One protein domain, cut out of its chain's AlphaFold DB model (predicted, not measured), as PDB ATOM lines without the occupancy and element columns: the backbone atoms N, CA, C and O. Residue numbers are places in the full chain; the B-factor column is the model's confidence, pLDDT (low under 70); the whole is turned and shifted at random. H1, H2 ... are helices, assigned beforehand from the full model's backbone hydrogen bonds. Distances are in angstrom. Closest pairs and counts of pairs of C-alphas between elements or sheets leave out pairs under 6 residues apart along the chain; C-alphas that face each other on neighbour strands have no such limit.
ATOM      1  N   HIS A   7      58.952 -35.874  19.781       74.25
ATOM      2  CA  HIS A   7      58.141 -37.090  19.669       74.25
ATOM      3  C   HIS A   7      57.764 -37.684  21.034       74.25
ATOM      4  O   HIS A   7      56.655 -38.191  21.203       74.25
ATOM      5  N   ILE A   8      58.658 -37.594  22.022       77.19
ATOM      6  CA  ILE A   8      58.414 -38.074  23.387       77.19
ATOM      7  C   ILE A   8      57.365 -37.186  24.060       77.19
ATOM      8  O   ILE A   8      56.433 -37.701  24.671       77.19
ATOM      9  N   VAL A   9      57.460 -35.864  23.889       78.06
ATOM     10  CA  VAL A   9      56.472 -34.914  24.426       78.06
ATOM     11  C   VAL A   9      55.084 -35.175  23.835       78.06
ATOM     12  O   VAL A   9      54.121 -35.305  24.589       78.06
ATOM     13  N   LEU A  10      54.977 -35.337  22.510       79.50
ATOM     14  CA  LEU A  10      53.699 -35.669  21.868       79.50
ATOM     15  C   LEU A  10      53.129 -37.008  22.357       79.50
ATOM     16  O   LEU A  10      51.925 -37.121  22.569       79.50
ATOM     17  N   SER A  11      53.992 -38.005  22.564       78.38
ATOM     18  CA  SER A  11      53.584 -39.329  23.050       78.38
ATOM     19  C   SER A  11      53.054 -39.267  24.482       78.38
ATOM     20  O   SER A  11      52.041 -39.892  24.788       78.38
ATOM     21  N   ILE A  12      53.689 -38.471  25.348       80.25
ATOM     22  CA  ILE A  12      53.225 -38.230  26.721       80.25
ATOM     23  C   ILE A  12      51.870 -37.520  26.706       80.25
ATOM     24  O   ILE A  12      50.957 -37.947  27.408       80.25
ATOM     25  N   ILE A  13      51.707 -36.475  25.888       82.56
ATOM     26  CA  ILE A  13      50.430 -35.755  25.769       82.56
ATOM     27  C   ILE A  13      49.326 -36.702  25.285       82.56
ATOM     28  O   ILE A  13      48.259 -36.761  25.895       82.56
ATOM     29  N   GLY A  14      49.592 -37.486  24.236       81.38
ATOM     30  CA  GLY A  14      48.645 -38.477  23.722       81.38
ATOM     31  C   GLY A  14      48.276 -39.531  24.767       81.38
ATOM     32  O   GLY A  14      47.103 -39.877  24.907       81.38
ATOM     33  N   PHE A  15      49.249 -39.990  25.555       82.56
ATOM     34  CA  PHE A  15      49.019 -40.936  26.643       82.56
ATOM     35  C   PHE A  15      48.155 -40.344  27.765       82.56
ATOM     36  O   PHE A  15      47.204 -40.989  28.214       82.56
ATOM     37  N   VAL A  16      48.444 -39.113  28.197       84.00
ATOM     38  CA  VAL A  16      47.665 -38.415  29.232       84.00
ATOM     39  C   VAL A  16      46.226 -38.197  28.765       84.00
ATOM     40  O   VAL A  16      45.289 -38.493  29.512       84.00
ATOM     41  N   LEU A  17      46.034 -37.748  27.520       84.25
ATOM     42  CA  LEU A  17      44.705 -37.582  26.933       84.25
ATOM     43  C   LEU A  17      43.961 -38.917  26.850       84.25
ATOM     44  O   LEU A  17      42.839 -39.009  27.340       84.25
ATOM     45  N   GLY A  18      44.593 -39.966  26.319       84.06
ATOM     46  CA  GLY A  18      43.984 -41.294  26.217       84.06
ATOM     47  C   GLY A  18      43.572 -41.861  27.578       84.06
ATOM     48  O   GLY A  18      42.461 -42.364  27.717       84.06
ATOM     49  N   THR A  19      44.423 -41.700  28.593       84.88
ATOM     50  CA  THR A  19      44.140 -42.125  29.974       84.88
ATOM     51  C   THR A  19      42.976 -41.363  30.583       84.88
ATOM     52  O   THR A  19      42.125 -41.947  31.253       84.88
ATOM     53  N   THR A  20      42.913 -40.057  30.335       85.38
ATOM     54  CA  THR A  20      41.831 -39.213  30.846       85.38
ATOM     55  C   THR A  20      40.502 -39.574  30.189       85.38
ATOM     56  O   THR A  20      39.504 -39.724  30.890       85.38
ATOM     57  N   LEU A  21      40.487 -39.777  28.867       88.38
ATOM     58  CA  LEU A  21      39.295 -40.205  28.126       88.38
ATOM     59  C   LEU A  21      38.813 -41.588  28.569       88.38
ATOM     60  O   LEU A  21      37.622 -41.776  28.820       88.38
ATOM     61  N   PHE A  22      39.738 -42.531  28.745       88.31
ATOM     62  CA  PHE A  22      39.409 -43.848  29.269       88.31
ATOM     63  C   PHE A  22      38.838 -43.750  30.691       88.31
ATOM     64  O   PHE A  22      37.753 -44.267  30.951       88.31
ATOM     65  N   GLY A  23      39.484 -43.003  31.589       85.56
ATOM     66  CA  GLY A  23      38.972 -42.771  32.941       85.56
ATOM     67  C   GLY A  23      37.581 -42.129  32.960       85.56
ATOM     68  O   GLY A  23      36.709 -42.584  33.696       85.56
ATOM     69  N   LEU A  24      37.337 -41.137  32.099       86.44
ATOM     70  CA  LEU A  24      36.018 -40.525  31.903       86.44
ATOM     71  C   LEU A  24      34.981 -41.551  31.434       86.44
ATOM     72  O   LEU A  24      33.884 -41.594  31.982       86.44
ATOM     73  N   SER A  25      35.322 -42.403  30.467       86.81
ATOM     74  CA  SER A  25      34.404 -43.437  29.974       86.81
ATOM     75  C   SER A  25      34.030 -44.452  31.060       86.81
ATOM     76  O   SER A  25      32.858 -44.792  31.209       86.81
ATOM     77  N   VAL A  26      34.998 -44.863  31.885       85.94
ATOM     78  CA  VAL A  26      34.776 -45.743  33.040       85.94
ATOM     79  C   VAL A  26      33.893 -45.054  34.083       85.94
ATOM     80  O   VAL A  26      32.984 -45.678  34.626       85.94
ATOM     81  N   TRP A  27      34.118 -43.764  34.340       84.44
ATOM     82  CA  TRP A  27      33.330 -42.988  35.298       84.44
ATOM     83  C   TRP A  27      31.875 -42.784  34.863       84.44
ATOM     84  O   TRP A  27      30.981 -42.821  35.704       84.44
ATOM     85  N   VAL A  28      31.637 -42.573  33.567       84.88
ATOM     86  CA  VAL A  28      30.293 -42.355  33.012       84.88
ATOM     87  C   VAL A  28      29.478 -43.648  32.977       84.88
ATOM     88  O   VAL A  28      28.271 -43.606  33.201       84.88
ATOM     89  N   VAL A  29      30.115 -44.781  32.673       85.31
ATOM     90  CA  VAL A  29      29.406 -46.049  32.457       85.31
ATOM     91  C   VAL A  29      29.213 -46.839  33.747       85.31
ATOM     92  O   VAL A  29      28.155 -47.437  33.930       85.31
ATOM     93  N   LEU A  30      30.202 -46.862  34.646       83.44
ATOM     94  CA  LEU A  30      30.079 -47.656  35.866       83.44
ATOM     95  C   LEU A  30      29.223 -46.954  36.924       83.44
ATOM     96  O   LEU A  30      29.363 -45.745  37.135       83.44
ATOM     97  N   PRO A  31      28.381 -47.707  37.657       74.94
ATOM     98  CA  PRO A  31      27.637 -47.161  38.779       74.94
ATOM     99  C   PRO A  31      28.598 -46.607  39.833       74.94
ATOM    100  O   PRO A  31      29.692 -47.132  40.053       74.94
ATOM    101  N   LYS A  32      28.168 -45.542  40.520       68.38
ATOM    102  CA  LYS A  32      28.989 -44.842  41.521       68.38
ATOM    103  C   LYS A  32      29.526 -45.775  42.601       68.38
ATOM    104  O   LYS A  32      30.605 -45.504  43.103       68.38
ATOM    105  N   GLU A  33      28.806 -46.850  42.925       67.69
ATOM    106  CA  GLU A  33      29.182 -47.883  43.903       67.69
ATOM    107  C   GLU A  33      30.379 -48.753  43.488       67.69
ATOM    108  O   GLU A  33      31.110 -49.223  44.351       67.69
ATOM    109  N   ALA A  34      30.592 -48.947  42.184       66.62
ATOM    110  CA  ALA A  34      31.683 -49.752  41.624       66.62
ATOM    111  C   ALA A  34      32.782 -48.887  40.981       66.62
ATOM    112  O   ALA A  34      33.739 -49.393  40.397       66.62
ATOM    113  N   SER A  35      32.630 -47.562  41.045       69.62
ATOM    114  CA  SER A  35      33.499 -46.640  40.334       69.62
ATOM    115  C   SER A  35      34.899 -46.607  40.960       69.62
ATOM    116  O   SER A  35      35.033 -46.365  42.159       69.62
ATOM    117  N   PRO A  36      35.981 -46.720  40.169       69.94
ATOM    118  CA  PRO A  36      37.345 -46.596  40.689       69.94
ATOM    119  C   PRO A  36      37.658 -45.201  41.257       69.94
ATOM    120  O   PRO A  36      38.709 -45.022  41.869       69.94
ATOM    121  N   PHE A  37      36.764 -44.229  41.050       76.75
ATOM    122  CA  PHE A  37      36.871 -42.844  41.504       76.75
ATOM    123  C   PHE A  37      36.213 -42.583  42.868       76.75
ATOM    124  O   PHE A  37      36.243 -41.443  43.331       76.75
ATOM    125  N   GLN A  38      35.638 -43.602  43.520       73.62
ATOM    126  CA  GLN A  38      35.027 -43.460  44.848       73.62
ATOM    127  C   GLN A  38      35.999 -42.938  45.910       73.62
ATOM    128  O   GLN A  38      35.655 -42.034  46.665       73.62
ATOM    129  N   ASP A  39      37.224 -43.463  45.917       70.50
ATOM    130  CA  ASP A  39      38.273 -43.090  46.876       70.50
ATOM    131  C   ASP A  39      38.957 -41.754  46.520       70.50
ATOM    132  O   ASP A  39      39.881 -41.310  47.203       70.50
ATOM    133  N   GLY A  40      38.539 -41.114  45.421       77.31
ATOM    134  CA  GLY A  40      39.072 -39.847  44.935       77.31
ATOM    135  C   GLY A  40      39.483 -39.876  43.462       77.31
ATOM    136  O   GLY A  40      39.903 -40.897  42.911       77.31
ATOM    137  N   PHE A  41      39.408 -38.702  42.826       78.75
ATOM    138  CA  PHE A  41      39.676 -38.532  41.393       78.75
ATOM    139  C   PHE A  41      41.071 -39.029  40.985       78.75
ATOM    140  O   PHE A  41      41.214 -39.783  40.025       78.75
ATOM    141  N   LEU A  42      42.100 -38.646  41.748       79.00
ATOM    142  CA  LEU A  42      43.489 -38.991  41.448       79.00
ATOM    143  C   LEU A  42      43.735 -40.505  41.543       79.00
ATOM    144  O   LEU A  42      44.401 -41.072  40.682       79.00
ATOM    145  N   ALA A  43      43.163 -41.167  42.553       79.94
ATOM    146  CA  ALA A  43      43.298 -42.609  42.739       79.94
ATOM    147  C   ALA A  43      42.656 -43.389  41.578       79.94
ATOM    148  O   ALA A  43      43.263 -44.322  41.047       79.94
ATOM    149  N   GLY A  44      41.470 -42.963  41.132       82.69
ATOM    150  CA  GLY A  44      40.815 -43.546  39.961       82.69
ATOM    151  C   GLY A  44      41.599 -43.312  38.668       82.69
ATOM    152  O   GLY A  44      41.768 -44.244  37.877       82.69
ATOM    153  N   LEU A  45      42.161 -42.112  38.484       83.25
ATOM    154  CA  LEU A  45      42.982 -41.788  37.314       83.25
ATOM    155  C   LEU A  45      44.253 -42.649  37.260       83.25
ATOM    156  O   LEU A  45      44.600 -43.163  36.199       83.25
ATOM    157  N   VAL A  46      44.915 -42.869  38.400       85.88
ATOM    158  CA  VAL A  46      46.098 -43.742  38.496       85.88
ATOM    159  C   VAL A  46      45.742 -45.192  38.166       85.88
ATOM    160  O   VAL A  46      46.458 -45.822  37.387       85.88
ATOM    161  N   LYS A  47      44.623 -45.722  38.684       85.06
ATOM    162  CA  LYS A  47      44.147 -47.077  38.335       85.06
ATOM    163  C   LYS A  47      43.921 -47.214  36.824       85.06
ATOM    164  O   LYS A  47      44.361 -48.194  36.227       85.06
ATOM    165  N   CYS A  48      43.305 -46.210  36.199       87.88
ATOM    166  CA  CYS A  48      43.089 -46.167  34.751       87.88
ATOM    167  C   CYS A  48      44.409 -46.089  33.967       87.88
ATOM    168  O   CYS A  48      44.586 -46.828  33.001       87.88
ATOM    169  N   ALA A  49      45.357 -45.260  34.415       86.50
ATOM    170  CA  ALA A  49      46.675 -45.112  33.798       86.50
ATOM    171  C   ALA A  49      47.456 -46.428  33.809       86.50
ATOM    172  O   ALA A  49      47.943 -46.882  32.774       86.50
ATOM    173  N   VAL A  50      47.542 -47.069  34.978       88.69
ATOM    174  CA  VAL A  50      48.240 -48.348  35.145       88.69
ATOM    175  C   VAL A  50      47.584 -49.421  34.284       88.69
ATOM    176  O   VAL A  50      48.282 -50.140  33.569       88.69
ATOM    177  N   PHE A  51      46.252 -49.497  34.294       90.25
ATOM    178  CA  PHE A  51      45.525 -50.447  33.464       90.25
ATOM    179  C   PHE A  51      45.826 -50.257  31.975       90.25
ATOM    180  O   PHE A  51      46.154 -51.222  31.283       90.25
ATOM    181  N   GLN A  52      45.791 -49.019  31.486       86.75
ATOM    182  CA  GLN A  52      46.057 -48.716  30.085       86.75
ATOM    183  C   GLN A  52      47.496 -49.046  29.678       86.75
ATOM    184  O   GLN A  52      47.705 -49.593  28.593       86.75
ATOM    185  N   VAL A  53      48.485 -48.782  30.538       88.69
ATOM    186  CA  VAL A  53      49.885 -49.172  30.290       88.69
ATOM    187  C   VAL A  53      50.007 -50.688  30.182       88.69
ATOM    188  O   VAL A  53      50.549 -51.186  29.195       88.69
ATOM    189  N   VAL A  54      49.459 -51.428  31.151       89.75
ATOM    190  CA  VAL A  54      49.510 -52.898  31.155       89.75
ATOM    191  C   VAL A  54      48.829 -53.465  29.911       89.75
ATOM    192  O   VAL A  54      49.406 -54.314  29.234       89.75
ATOM    193  N   MET A  55      47.648 -52.959  29.558       88.44
ATOM    194  CA  MET A  55      46.917 -53.421  28.380       88.44
ATOM    195  C   MET A  55      47.628 -53.085  27.069       88.44
ATOM    196  O   MET A  55      47.619 -53.901  26.153       88.44
ATOM    197  N   THR A  56      48.291 -51.930  26.983       86.75
ATOM    198  CA  THR A  56      49.079 -51.549  25.801       86.75
ATOM    199  C   THR A  56      50.278 -52.479  25.620       86.75
ATOM    200  O   THR A  56      50.525 -52.958  24.513       86.75
ATOM    201  N   ILE A  57      50.991 -52.789  26.707       88.12
ATOM    202  CA  ILE A  57      52.117 -53.732  26.692       88.12
ATOM    203  C   ILE A  57      51.628 -55.132  26.307       88.12
ATOM    204  O   ILE A  57      52.212 -55.768  25.432       88.12
ATOM    205  N   LEU A  58      50.531 -55.601  26.910       86.94
ATOM    206  CA  LEU A  58      49.944 -56.903  26.594       86.94
ATOM    207  C   LEU A  58      49.500 -56.993  25.137       86.94
ATOM    208  O   LEU A  58      49.755 -58.010  24.496       86.94
ATOM    209  N   LEU A  59      48.876 -55.944  24.601       86.94
ATOM    210  CA  LEU A  59      48.481 -55.883  23.197       86.94
ATOM    211  C   LEU A  59      49.709 -55.956  22.283       86.94
ATOM    212  O   LEU A  59      49.731 -56.769  21.361       86.94
ATOM    213  N   ALA A  60      50.747 -55.165  22.565       85.50
ATOM    214  CA  ALA A  60      51.979 -55.148  21.780       85.50
ATOM    215  C   ALA A  60      52.684 -56.515  21.779       85.50
ATOM    216  O   ALA A  60      53.063 -57.010  20.718       85.50
ATOM    217  N   ILE A  61      52.804 -57.157  22.947       88.44
ATOM    218  CA  ILE A  61      53.400 -58.496  23.073       88.44
ATOM    219  C   ILE A  61      52.540 -59.534  22.351       88.44
ATOM    220  O   ILE A  61      53.070 -60.357  21.608       88.44
ATOM    221  N   SER A  62      51.219 -59.490  22.536       86.81
ATOM    222  CA  SER A  62      50.307 -60.470  21.936       86.81
ATOM    223  C   SER A  62      50.337 -60.392  20.413       86.81
ATOM    224  O   SER A  62      50.445 -61.425  19.756       86.81
ATOM    225  N   ILE A  63      50.302 -59.184  19.842       86.94
ATOM    226  CA  ILE A  63      50.416 -58.982  18.390       86.94
ATOM    227  C   ILE A  63      51.810 -59.390  17.898       86.94
ATOM    228  O   ILE A  63      51.920 -60.059  16.875       86.94
ATOM    229  N   GLY A  64      52.870 -59.036  18.628       84.00
ATOM    230  CA  GLY A  64      54.241 -59.392  18.256       84.00
ATOM    231  C   GLY A  64      54.505 -60.901  18.251       84.00
ATOM    232  O   GLY A  64      55.237 -61.386  17.395       84.00
ATOM    233  N   ALA A  65      53.894 -61.648  19.174       86.44
ATOM    234  CA  ALA A  65      54.114 -63.086  19.326       86.44
ATOM    235  C   ALA A  65      53.149 -63.953  18.498       86.44
ATOM    236  O   ALA A  65      53.545 -64.998  17.989       86.44
ATOM    237  N   LEU A  66      51.880 -63.549  18.382       83.38
ATOM    238  CA  LEU A  66      50.803 -64.362  17.793       83.38
ATOM    239  C   LEU A  66      50.196 -63.732  16.528       83.38
ATOM    240  O   LEU A  66      49.243 -64.271  15.957       83.38
ATOM    241  N   GLY A  67      50.712 -62.582  16.087       82.62
ATOM    242  CA  GLY A  67      50.184 -61.848  14.944       82.62
ATOM    243  C   GLY A  67      48.728 -61.436  15.160       82.62
ATOM    244  O   GLY A  67      48.340 -60.963  16.229       82.62
ATOM    245  N   PHE A  68      47.892 -61.652  14.144       78.69
ATOM    246  CA  PHE A  68      46.472 -61.294  14.182       78.69
ATOM    247  C   PHE A  68      45.697 -61.989  15.319       78.69
ATOM    248  O   PHE A  68      44.842 -61.371  15.952       78.69
ATOM    249  N   TYR A  69      46.039 -63.240  15.651       82.88
ATOM    250  CA  TYR A  69      45.398 -63.979  16.748       82.88
ATOM    251  C   TYR A  69      45.688 -63.371  18.128       82.88
ATOM    252  O   TYR A  69      44.893 -63.531  19.056       82.88
ATOM    253  N   GLY A  70      46.779 -62.608  18.253       83.00
ATOM    254  CA  GLY A  70      47.117 -61.866  19.464       83.00
ATOM    255  C   GLY A  70      46.083 -60.809  19.847       83.00
ATOM    256  O   GLY A  70      45.917 -60.519  21.030       83.00
ATOM    257  N   ILE A  71      45.330 -60.284  18.875       83.94
ATOM    258  CA  ILE A  71      44.252 -59.320  19.128       83.94
ATOM    259  C   ILE A  71      43.142 -59.976  19.959       83.94
ATOM    260  O   ILE A  71      42.688 -59.398  20.942       83.94
ATOM    261  N   GLY A  72      42.745 -61.206  19.616       84.62
ATOM    262  CA  GLY A  72      41.722 -61.940  20.368       84.62
ATOM    263  C   GLY A  72      42.138 -62.189  21.820       84.62
ATOM    264  O   GLY A  72      41.355 -61.956  22.740       84.62
ATOM    265  N   VAL A  73      43.397 -62.577  22.036       86.69
ATOM    266  CA  VAL A  73      43.963 -62.774  23.383       86.69
ATOM    267  C   VAL A  73      43.971 -61.464  24.173       86.69
ATOM    268  O   VAL A  73      43.567 -61.446  25.336       86.69
ATOM    269  N   ALA A  74      44.364 -60.357  23.541       86.44
ATOM    270  CA  ALA A  74      44.364 -59.045  24.176       86.44
ATOM    271  C   ALA A  74      42.947 -58.571  24.544       86.44
ATOM    272  O   ALA A  74      42.769 -57.991  25.612       86.44
ATOM    273  N   ILE A  75      41.936 -58.862  23.718       88.12
ATOM    274  CA  ILE A  75      40.526 -58.568  24.030       88.12
ATOM    275  C   ILE A  75      40.059 -59.386  25.238       88.12
ATOM    276  O   ILE A  75      39.437 -58.838  26.146       88.12
ATOM    277  N   ILE A  76      40.378 -60.681  25.297       89.81
ATOM    278  CA  ILE A  76      40.017 -61.522  26.448       89.81
ATOM    279  C   ILE A  76      40.701 -61.004  27.720       89.81
ATOM    280  O   ILE A  76      40.048 -60.842  28.751       89.81
ATOM    281  N   ALA A  77      41.995 -60.686  27.645       90.25
ATOM    282  CA  ALA A  77      42.742 -60.107  28.759       90.25
ATOM    283  C   ALA A  77      42.157 -58.756  29.203       90.25
ATOM    284  O   ALA A  77      42.034 -58.513  30.403       90.25
ATOM    285  N   PHE A  78      41.735 -57.919  28.250       90.56
ATOM    286  CA  PHE A  78      41.050 -56.658  28.522       90.56
ATOM    287  C   PHE A  78      39.764 -56.896  29.308       90.56
ATOM    288  O   PHE A  78      39.596 -56.315  30.373       90.56
ATOM    289  N   LEU A  79      38.888 -57.791  28.841       90.00
ATOM    290  CA  LEU A  79      37.616 -58.095  29.504       90.00
ATOM    291  C   LEU A  79      37.821 -58.654  30.921       90.00
ATOM    292  O   LEU A  79      37.141 -58.237  31.858       90.00
ATOM    293  N   ILE A  80      38.792 -59.555  31.101       90.81
ATOM    294  CA  ILE A  80      39.154 -60.084  32.426       90.81
ATOM    295  C   ILE A  80      39.665 -58.959  33.331       90.81
ATOM    296  O   ILE A  80      39.287 -58.884  34.501       90.81
ATOM    297  N   GLY A  81      40.520 -58.088  32.801       88.50
ATOM    298  CA  GLY A  81      41.061 -56.945  33.524       88.50
ATOM    299  C   GLY A  81      39.978 -55.950  33.937       88.50
ATOM    300  O   GLY A  81      39.947 -55.534  35.093       88.50
ATOM    301  N   MET A  82      39.041 -55.649  33.037       89.31
ATOM    302  CA  MET A  82      37.886 -54.793  33.302       89.31
ATOM    303  C   MET A  82      37.021 -55.337  34.440       89.31
ATOM    304  O   MET A  82      36.666 -54.599  35.362       89.31
ATOM    305  N   ASN A  83      36.761 -56.643  34.431       89.06
ATOM    306  CA  ASN A  83      36.007 -57.295  35.490       89.06
ATOM    307  C   ASN A  83      36.753 -57.296  36.831       89.06
ATOM    308  O   ASN A  83      36.182 -56.926  37.853       89.06
ATOM    309  N   LYS A  84      38.042 -57.655  36.840       86.88
ATOM    310  CA  LYS A  84      38.817 -57.765  38.085       86.88
ATOM    311  C   LYS A  84      39.161 -56.424  38.727       86.88
ATOM    312  O   LYS A  84      39.228 -56.349  39.948       86.88
ATOM    313  N   ILE A  85      39.453 -55.402  37.925       85.12
ATOM    314  CA  ILE A  85      39.978 -54.119  38.419       85.12
ATOM    315  C   ILE A  85      38.849 -53.123  38.658       85.12
ATOM    316  O   ILE A  85      38.912 -52.348  39.611       85.12
ATOM    317  N   PHE A  86      37.821 -53.151  37.810       84.94
ATOM    318  CA  PHE A  86      36.738 -52.172  37.835       84.94
ATOM    319  C   PHE A  86      35.369 -52.787  38.141       84.94
ATOM    320  O   PHE A  86      34.378 -52.069  38.150       84.94
ATOM    321  N   GLY A  87      35.279 -54.104  38.363       83.69
ATOM    322  CA  GLY A  87      33.995 -54.777  38.584       83.69
ATOM    323  C   GLY A  87      33.071 -54.746  37.364       83.69
ATOM    324  O   GLY A  87      31.887 -55.039  37.492       83.69
ATOM    325  N   ALA A  88      33.589 -54.379  36.189       85.19
ATOM    326  CA  ALA A  88      32.789 -54.191  34.991       85.19
ATOM    327  C   ALA A  88      32.366 -55.542  34.400       85.19
ATOM    328  O   ALA A  88      33.192 -56.439  34.174       85.19
ATOM    329  N   GLY A  89      31.075 -55.700  34.114       87.31
ATOM    330  CA  GLY A  89      30.578 -56.830  33.343       87.31
ATOM    331  C   GLY A  89      31.019 -56.764  31.878       87.31
ATOM    332  O   GLY A  89      31.632 -55.799  31.416       87.31
ATOM    333  N   PHE A  90      30.670 -57.795  31.107       86.62
ATOM    334  CA  PHE A  90      30.925 -57.817  29.663       86.62
ATOM    335  C   PHE A  90      30.236 -56.649  28.943       86.62
ATOM    336  O   PHE A  90      30.867 -55.941  28.162       86.62
ATOM    337  N   VAL A  91      28.957 -56.415  29.255       89.19
ATOM    338  CA  VAL A  91      28.167 -55.325  28.662       89.19
ATOM    339  C   VAL A  91      28.742 -53.966  29.058       89.19
ATOM    340  O   VAL A  91      28.957 -53.130  28.186       89.19
ATOM    341  N   ASP A  92      29.084 -53.773  30.334       89.12
ATOM    342  CA  ASP A  92      29.691 -52.524  30.813       89.12
ATOM    343  C   ASP A  92      31.025 -52.253  30.117       89.12
ATOM    344  O   ASP A  92      31.293 -51.136  29.685       89.12
ATOM    345  N   SER A  93      31.844 -53.291  29.932       88.38
ATOM    346  CA  SER A  93      33.125 -53.184  29.230       88.38
ATOM    347  C   SER A  93      32.944 -52.736  27.778       88.38
ATOM    348  O   SER A  93      33.697 -51.885  27.304       88.38
ATOM    349  N   ILE A  94      31.929 -53.253  27.076       89.94
ATOM    350  CA  ILE A  94      31.587 -52.795  25.720       89.94
ATOM    351  C   ILE A  94      31.130 -51.338  25.749       89.94
ATOM    352  O   ILE A  94      31.605 -50.531  24.950       89.94
ATOM    353  N   MET A  95      30.246 -50.981  26.679       89.62
ATOM    354  CA  MET A  95      29.737 -49.617  26.809       89.62
ATOM    355  C   MET A  95      30.855 -48.614  27.122       89.62
ATOM    356  O   MET A  95      30.849 -47.514  26.572       89.62
ATOM    357  N   ILE A  96      31.854 -49.000  27.920       90.19
ATOM    358  CA  ILE A  96      33.063 -48.205  28.191       90.19
ATOM    359  C   ILE A  96      33.859 -47.981  26.907       90.19
ATOM    360  O   ILE A  96      34.256 -46.853  26.624       90.19
ATOM    361  N   VAL A  97      34.055 -49.023  26.094       88.12
ATOM    362  CA  VAL A  97      34.743 -48.890  24.801       88.12
ATOM    363  C   VAL A  97      33.976 -47.946  23.870       88.12
ATOM    364  O   VAL A  97      34.579 -47.038  23.300       88.12
ATOM    365  N   VAL A  98      32.656 -48.103  23.756       90.12
ATOM    366  CA  VAL A  98      31.805 -47.233  22.927       90.12
ATOM    367  C   VAL A  98      31.860 -45.783  23.412       90.12
ATOM    368  O   VAL A  98      32.056 -44.874  22.604       90.12
ATOM    369  N   ALA A  99      31.744 -45.556  24.721       89.50
ATOM    370  CA  ALA A  99      31.845 -44.228  25.315       89.50
ATOM    371  C   ALA A  99      33.224 -43.601  25.061       89.50
ATOM    372  O   ALA A  99      33.304 -42.435  24.684       89.50
ATOM    373  N   ASN A 100      34.305 -44.370  25.198       90.44
ATOM    374  CA  ASN A 100      35.660 -43.893  24.932       90.44
ATOM    375  C   ASN A 100      35.844 -43.484  23.459       90.44
ATOM    376  O   ASN A 100      36.378 -42.412  23.180       90.44
ATOM    377  N   VAL A 101      35.335 -44.282  22.512       88.69
ATOM    378  CA  VAL A 101      35.358 -43.941  21.078       88.69
ATOM    379  C   VAL A 101      34.552 -42.670  20.800       88.69
ATOM    380  O   VAL A 101      35.043 -41.776  20.113       88.69
ATOM    381  N   ALA A 102      33.350 -42.547  21.370       87.88
ATOM    382  CA  ALA A 102      32.520 -41.353  21.212       87.88
ATOM    383  C   ALA A 102      33.202 -40.093  21.773       87.88
ATOM    384  O   ALA A 102      33.184 -39.041  21.132       87.88
ATOM    385  N   LEU A 103      33.846 -40.198  22.939       88.81
ATOM    386  CA  LEU A 103      34.603 -39.100  23.543       88.81
ATOM    387  C   LEU A 103      35.839 -38.729  22.711       88.81
ATOM    388  O   LEU A 103      36.123 -37.544  22.544       88.81
ATOM    389  N   ALA A 104      36.554 -39.714  22.163       85.94
ATOM    390  CA  ALA A 104      37.716 -39.480  21.312       85.94
ATOM    391  C   ALA A 104      37.339 -38.783  19.992       85.94
ATOM    392  O   ALA A 104      37.988 -37.807  19.610       85.94
ATOM    393  N   GLU A 105      36.271 -39.226  19.322       86.19
ATOM    394  CA  GLU A 105      35.761 -38.566  18.110       86.19
ATOM    395  C   GLU A 105      35.212 -37.164  18.416       86.19
ATOM    396  O   GLU A 105      35.479 -36.217  17.672       86.19
ATOM    397  N   GLY A 106      34.520 -36.989  19.547       83.56
ATOM    398  CA  GLY A 106      34.077 -35.675  20.016       83.56
ATOM    399  C   GLY A 106      35.246 -34.717  20.263       83.56
ATOM    400  O   GLY A 106      35.222 -33.577  19.795       83.56
ATOM    401  N   LEU A 107      36.306 -35.185  20.929       85.06
ATOM    402  CA  LEU A 107      37.520 -34.400  21.158       85.06
ATOM    403  C   LEU A 107      38.214 -34.044  19.840       85.06
ATOM    404  O   LEU A 107      38.599 -32.894  19.644       85.06
ATOM    405  N   LYS A 108      38.336 -35.000  18.916       84.44
ATOM    406  CA  LYS A 108      38.901 -34.766  17.582       84.44
ATOM    407  C   LYS A 108      38.122 -33.693  16.825       84.44
ATOM    408  O   LYS A 108      38.732 -32.788  16.263       84.44
ATOM    409  N   PHE A 109      36.791 -33.754  16.837       83.38
ATOM    410  CA  PHE A 109      35.947 -32.746  16.199       83.38
ATOM    411  C   PHE A 109      36.118 -31.355  16.823       83.38
ATOM    412  O   PHE A 109      36.194 -30.364  16.098       83.38
ATOM    413  N   LEU A 110      36.210 -31.272  18.153       82.00
ATOM    414  CA  LEU A 110      36.466 -30.011  18.853       82.00
ATOM    415  C   LEU A 110      37.837 -29.433  18.495       82.00
ATOM    416  O   LEU A 110      37.924 -28.255  18.157       82.00
ATOM    417  N   LEU A 111      38.884 -30.260  18.500       81.12
ATOM    418  CA  LEU A 111      40.233 -29.838  18.116       81.12
ATOM    419  C   LEU A 111      40.277 -29.327  16.671       81.12
ATOM    420  O   LEU A 111      40.876 -28.288  16.420       81.12
ATOM    421  N   LEU A 112      39.589 -30.000  15.743       81.12
ATOM    422  CA  LEU A 112      39.490 -29.572  14.342       81.12
ATOM    423  C   LEU A 112      38.733 -28.251  14.149       81.12
ATOM    424  O   LEU A 112      38.913 -27.614  13.121       81.12
ATOM    425  N   LYS A 113      37.877 -27.847  15.093       79.38
ATOM    426  CA  LYS A 113      37.178 -26.550  15.059       79.38
ATOM    427  C   LYS A 113      37.958 -25.409  15.710       79.38
ATOM    428  O   LYS A 113      37.580 -24.255  15.536       79.38
ATOM    429  N   MET A 114      38.966 -25.728  16.519       70.38
ATOM    430  CA  MET A 114      39.799 -24.745  17.219       70.38
ATOM    431  C   MET A 114      41.038 -24.323  16.414       70.38
ATOM    432  O   MET A 114      41.706 -23.370  16.810       70.38
ATOM    433  N   VAL A 115      41.337 -25.035  15.324       55.00
ATOM    434  CA  VAL A 115      42.399 -24.748  14.345       55.00
ATOM    435  C   VAL A 115      41.769 -24.145  13.098       55.00
ATOM    436  O   VAL A 115      42.369 -23.195  12.554       55.00
TER     437      VAL A 115
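This is residues 7 to 115 of the 115 residues of an uncharacterized protein of Planctomycetes bacterium (UniProt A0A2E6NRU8). The longest helix, H2, folds back into H3 as a helical hairpin, H4 turns off the end of H3 at a corner, and H1 crosses both H2 and H4, closing the four helices into a ring of contacts. Three arms stick out: residues 7 to 14 of H1, the hairpin's tip at residues 64 to 69, and residues 108 to 115, of which 108 to 114 belong to H4. The printed part has 109 residues with four named helices, H1 to H4 in chain order, and no named strand; its class is all helix. It is compact, with a radius of gyration of the C-alphas of 14.6 A, and spans 41 by 38 by 22 A.

H2, residues 41 to 66, is 36.7 A long. H3, residues 69 to 86, is 25.7 A long. H4, residues 90 to 114, is 36.4 A long and ends at C-alpha 114 (39.799, -24.745, 17.219). H1, residues 7 to 29, is 32.7 A long and begins at C-alpha 7 (58.141, -37.090, 19.669).

H2 and H3 touch as a hairpin at a shallow tilt of 20 degrees, opposite ways; their closest C-alphas, Ser 62 and Gly 70, are 4.3 A apart. H1, with residues 19 to 23 alone, touches residues 44 to 52 of H2 at a steep tilt of 67 degrees, only just short of perpendicular; the closest C-alphas, Thr 19 and Ala 49, are 5.5 A apart. Residues 21 to 29 of H1 touch H4 at a steep tilt of 51 degrees, opposite ways, with the C-alphas of Ser 25 and Asn 100 closest at 5.2 A. H3 and H4 touch through residues 79 to 83 and 90 to 93, about perpendicular at 80 degrees; the closest C-alphas, Met 82 and Ser 93, are 6.5 A apart. H2 and H4 are apart, and H1 and H3 only just, at 8.3 A. In H1, H2, H3 and H4 every O i to N i+4 pair is within hydrogen-bond range.

The C-alphas farthest apart, those of Leu 66 and Met 114, are 41.1 A apart. The printed part has no cut. The link from H1 to H2 is long, and the other two are tight. The mean pLDDT of the printed part is 83.8; residues 32 to 36 and residue 115 are under 70.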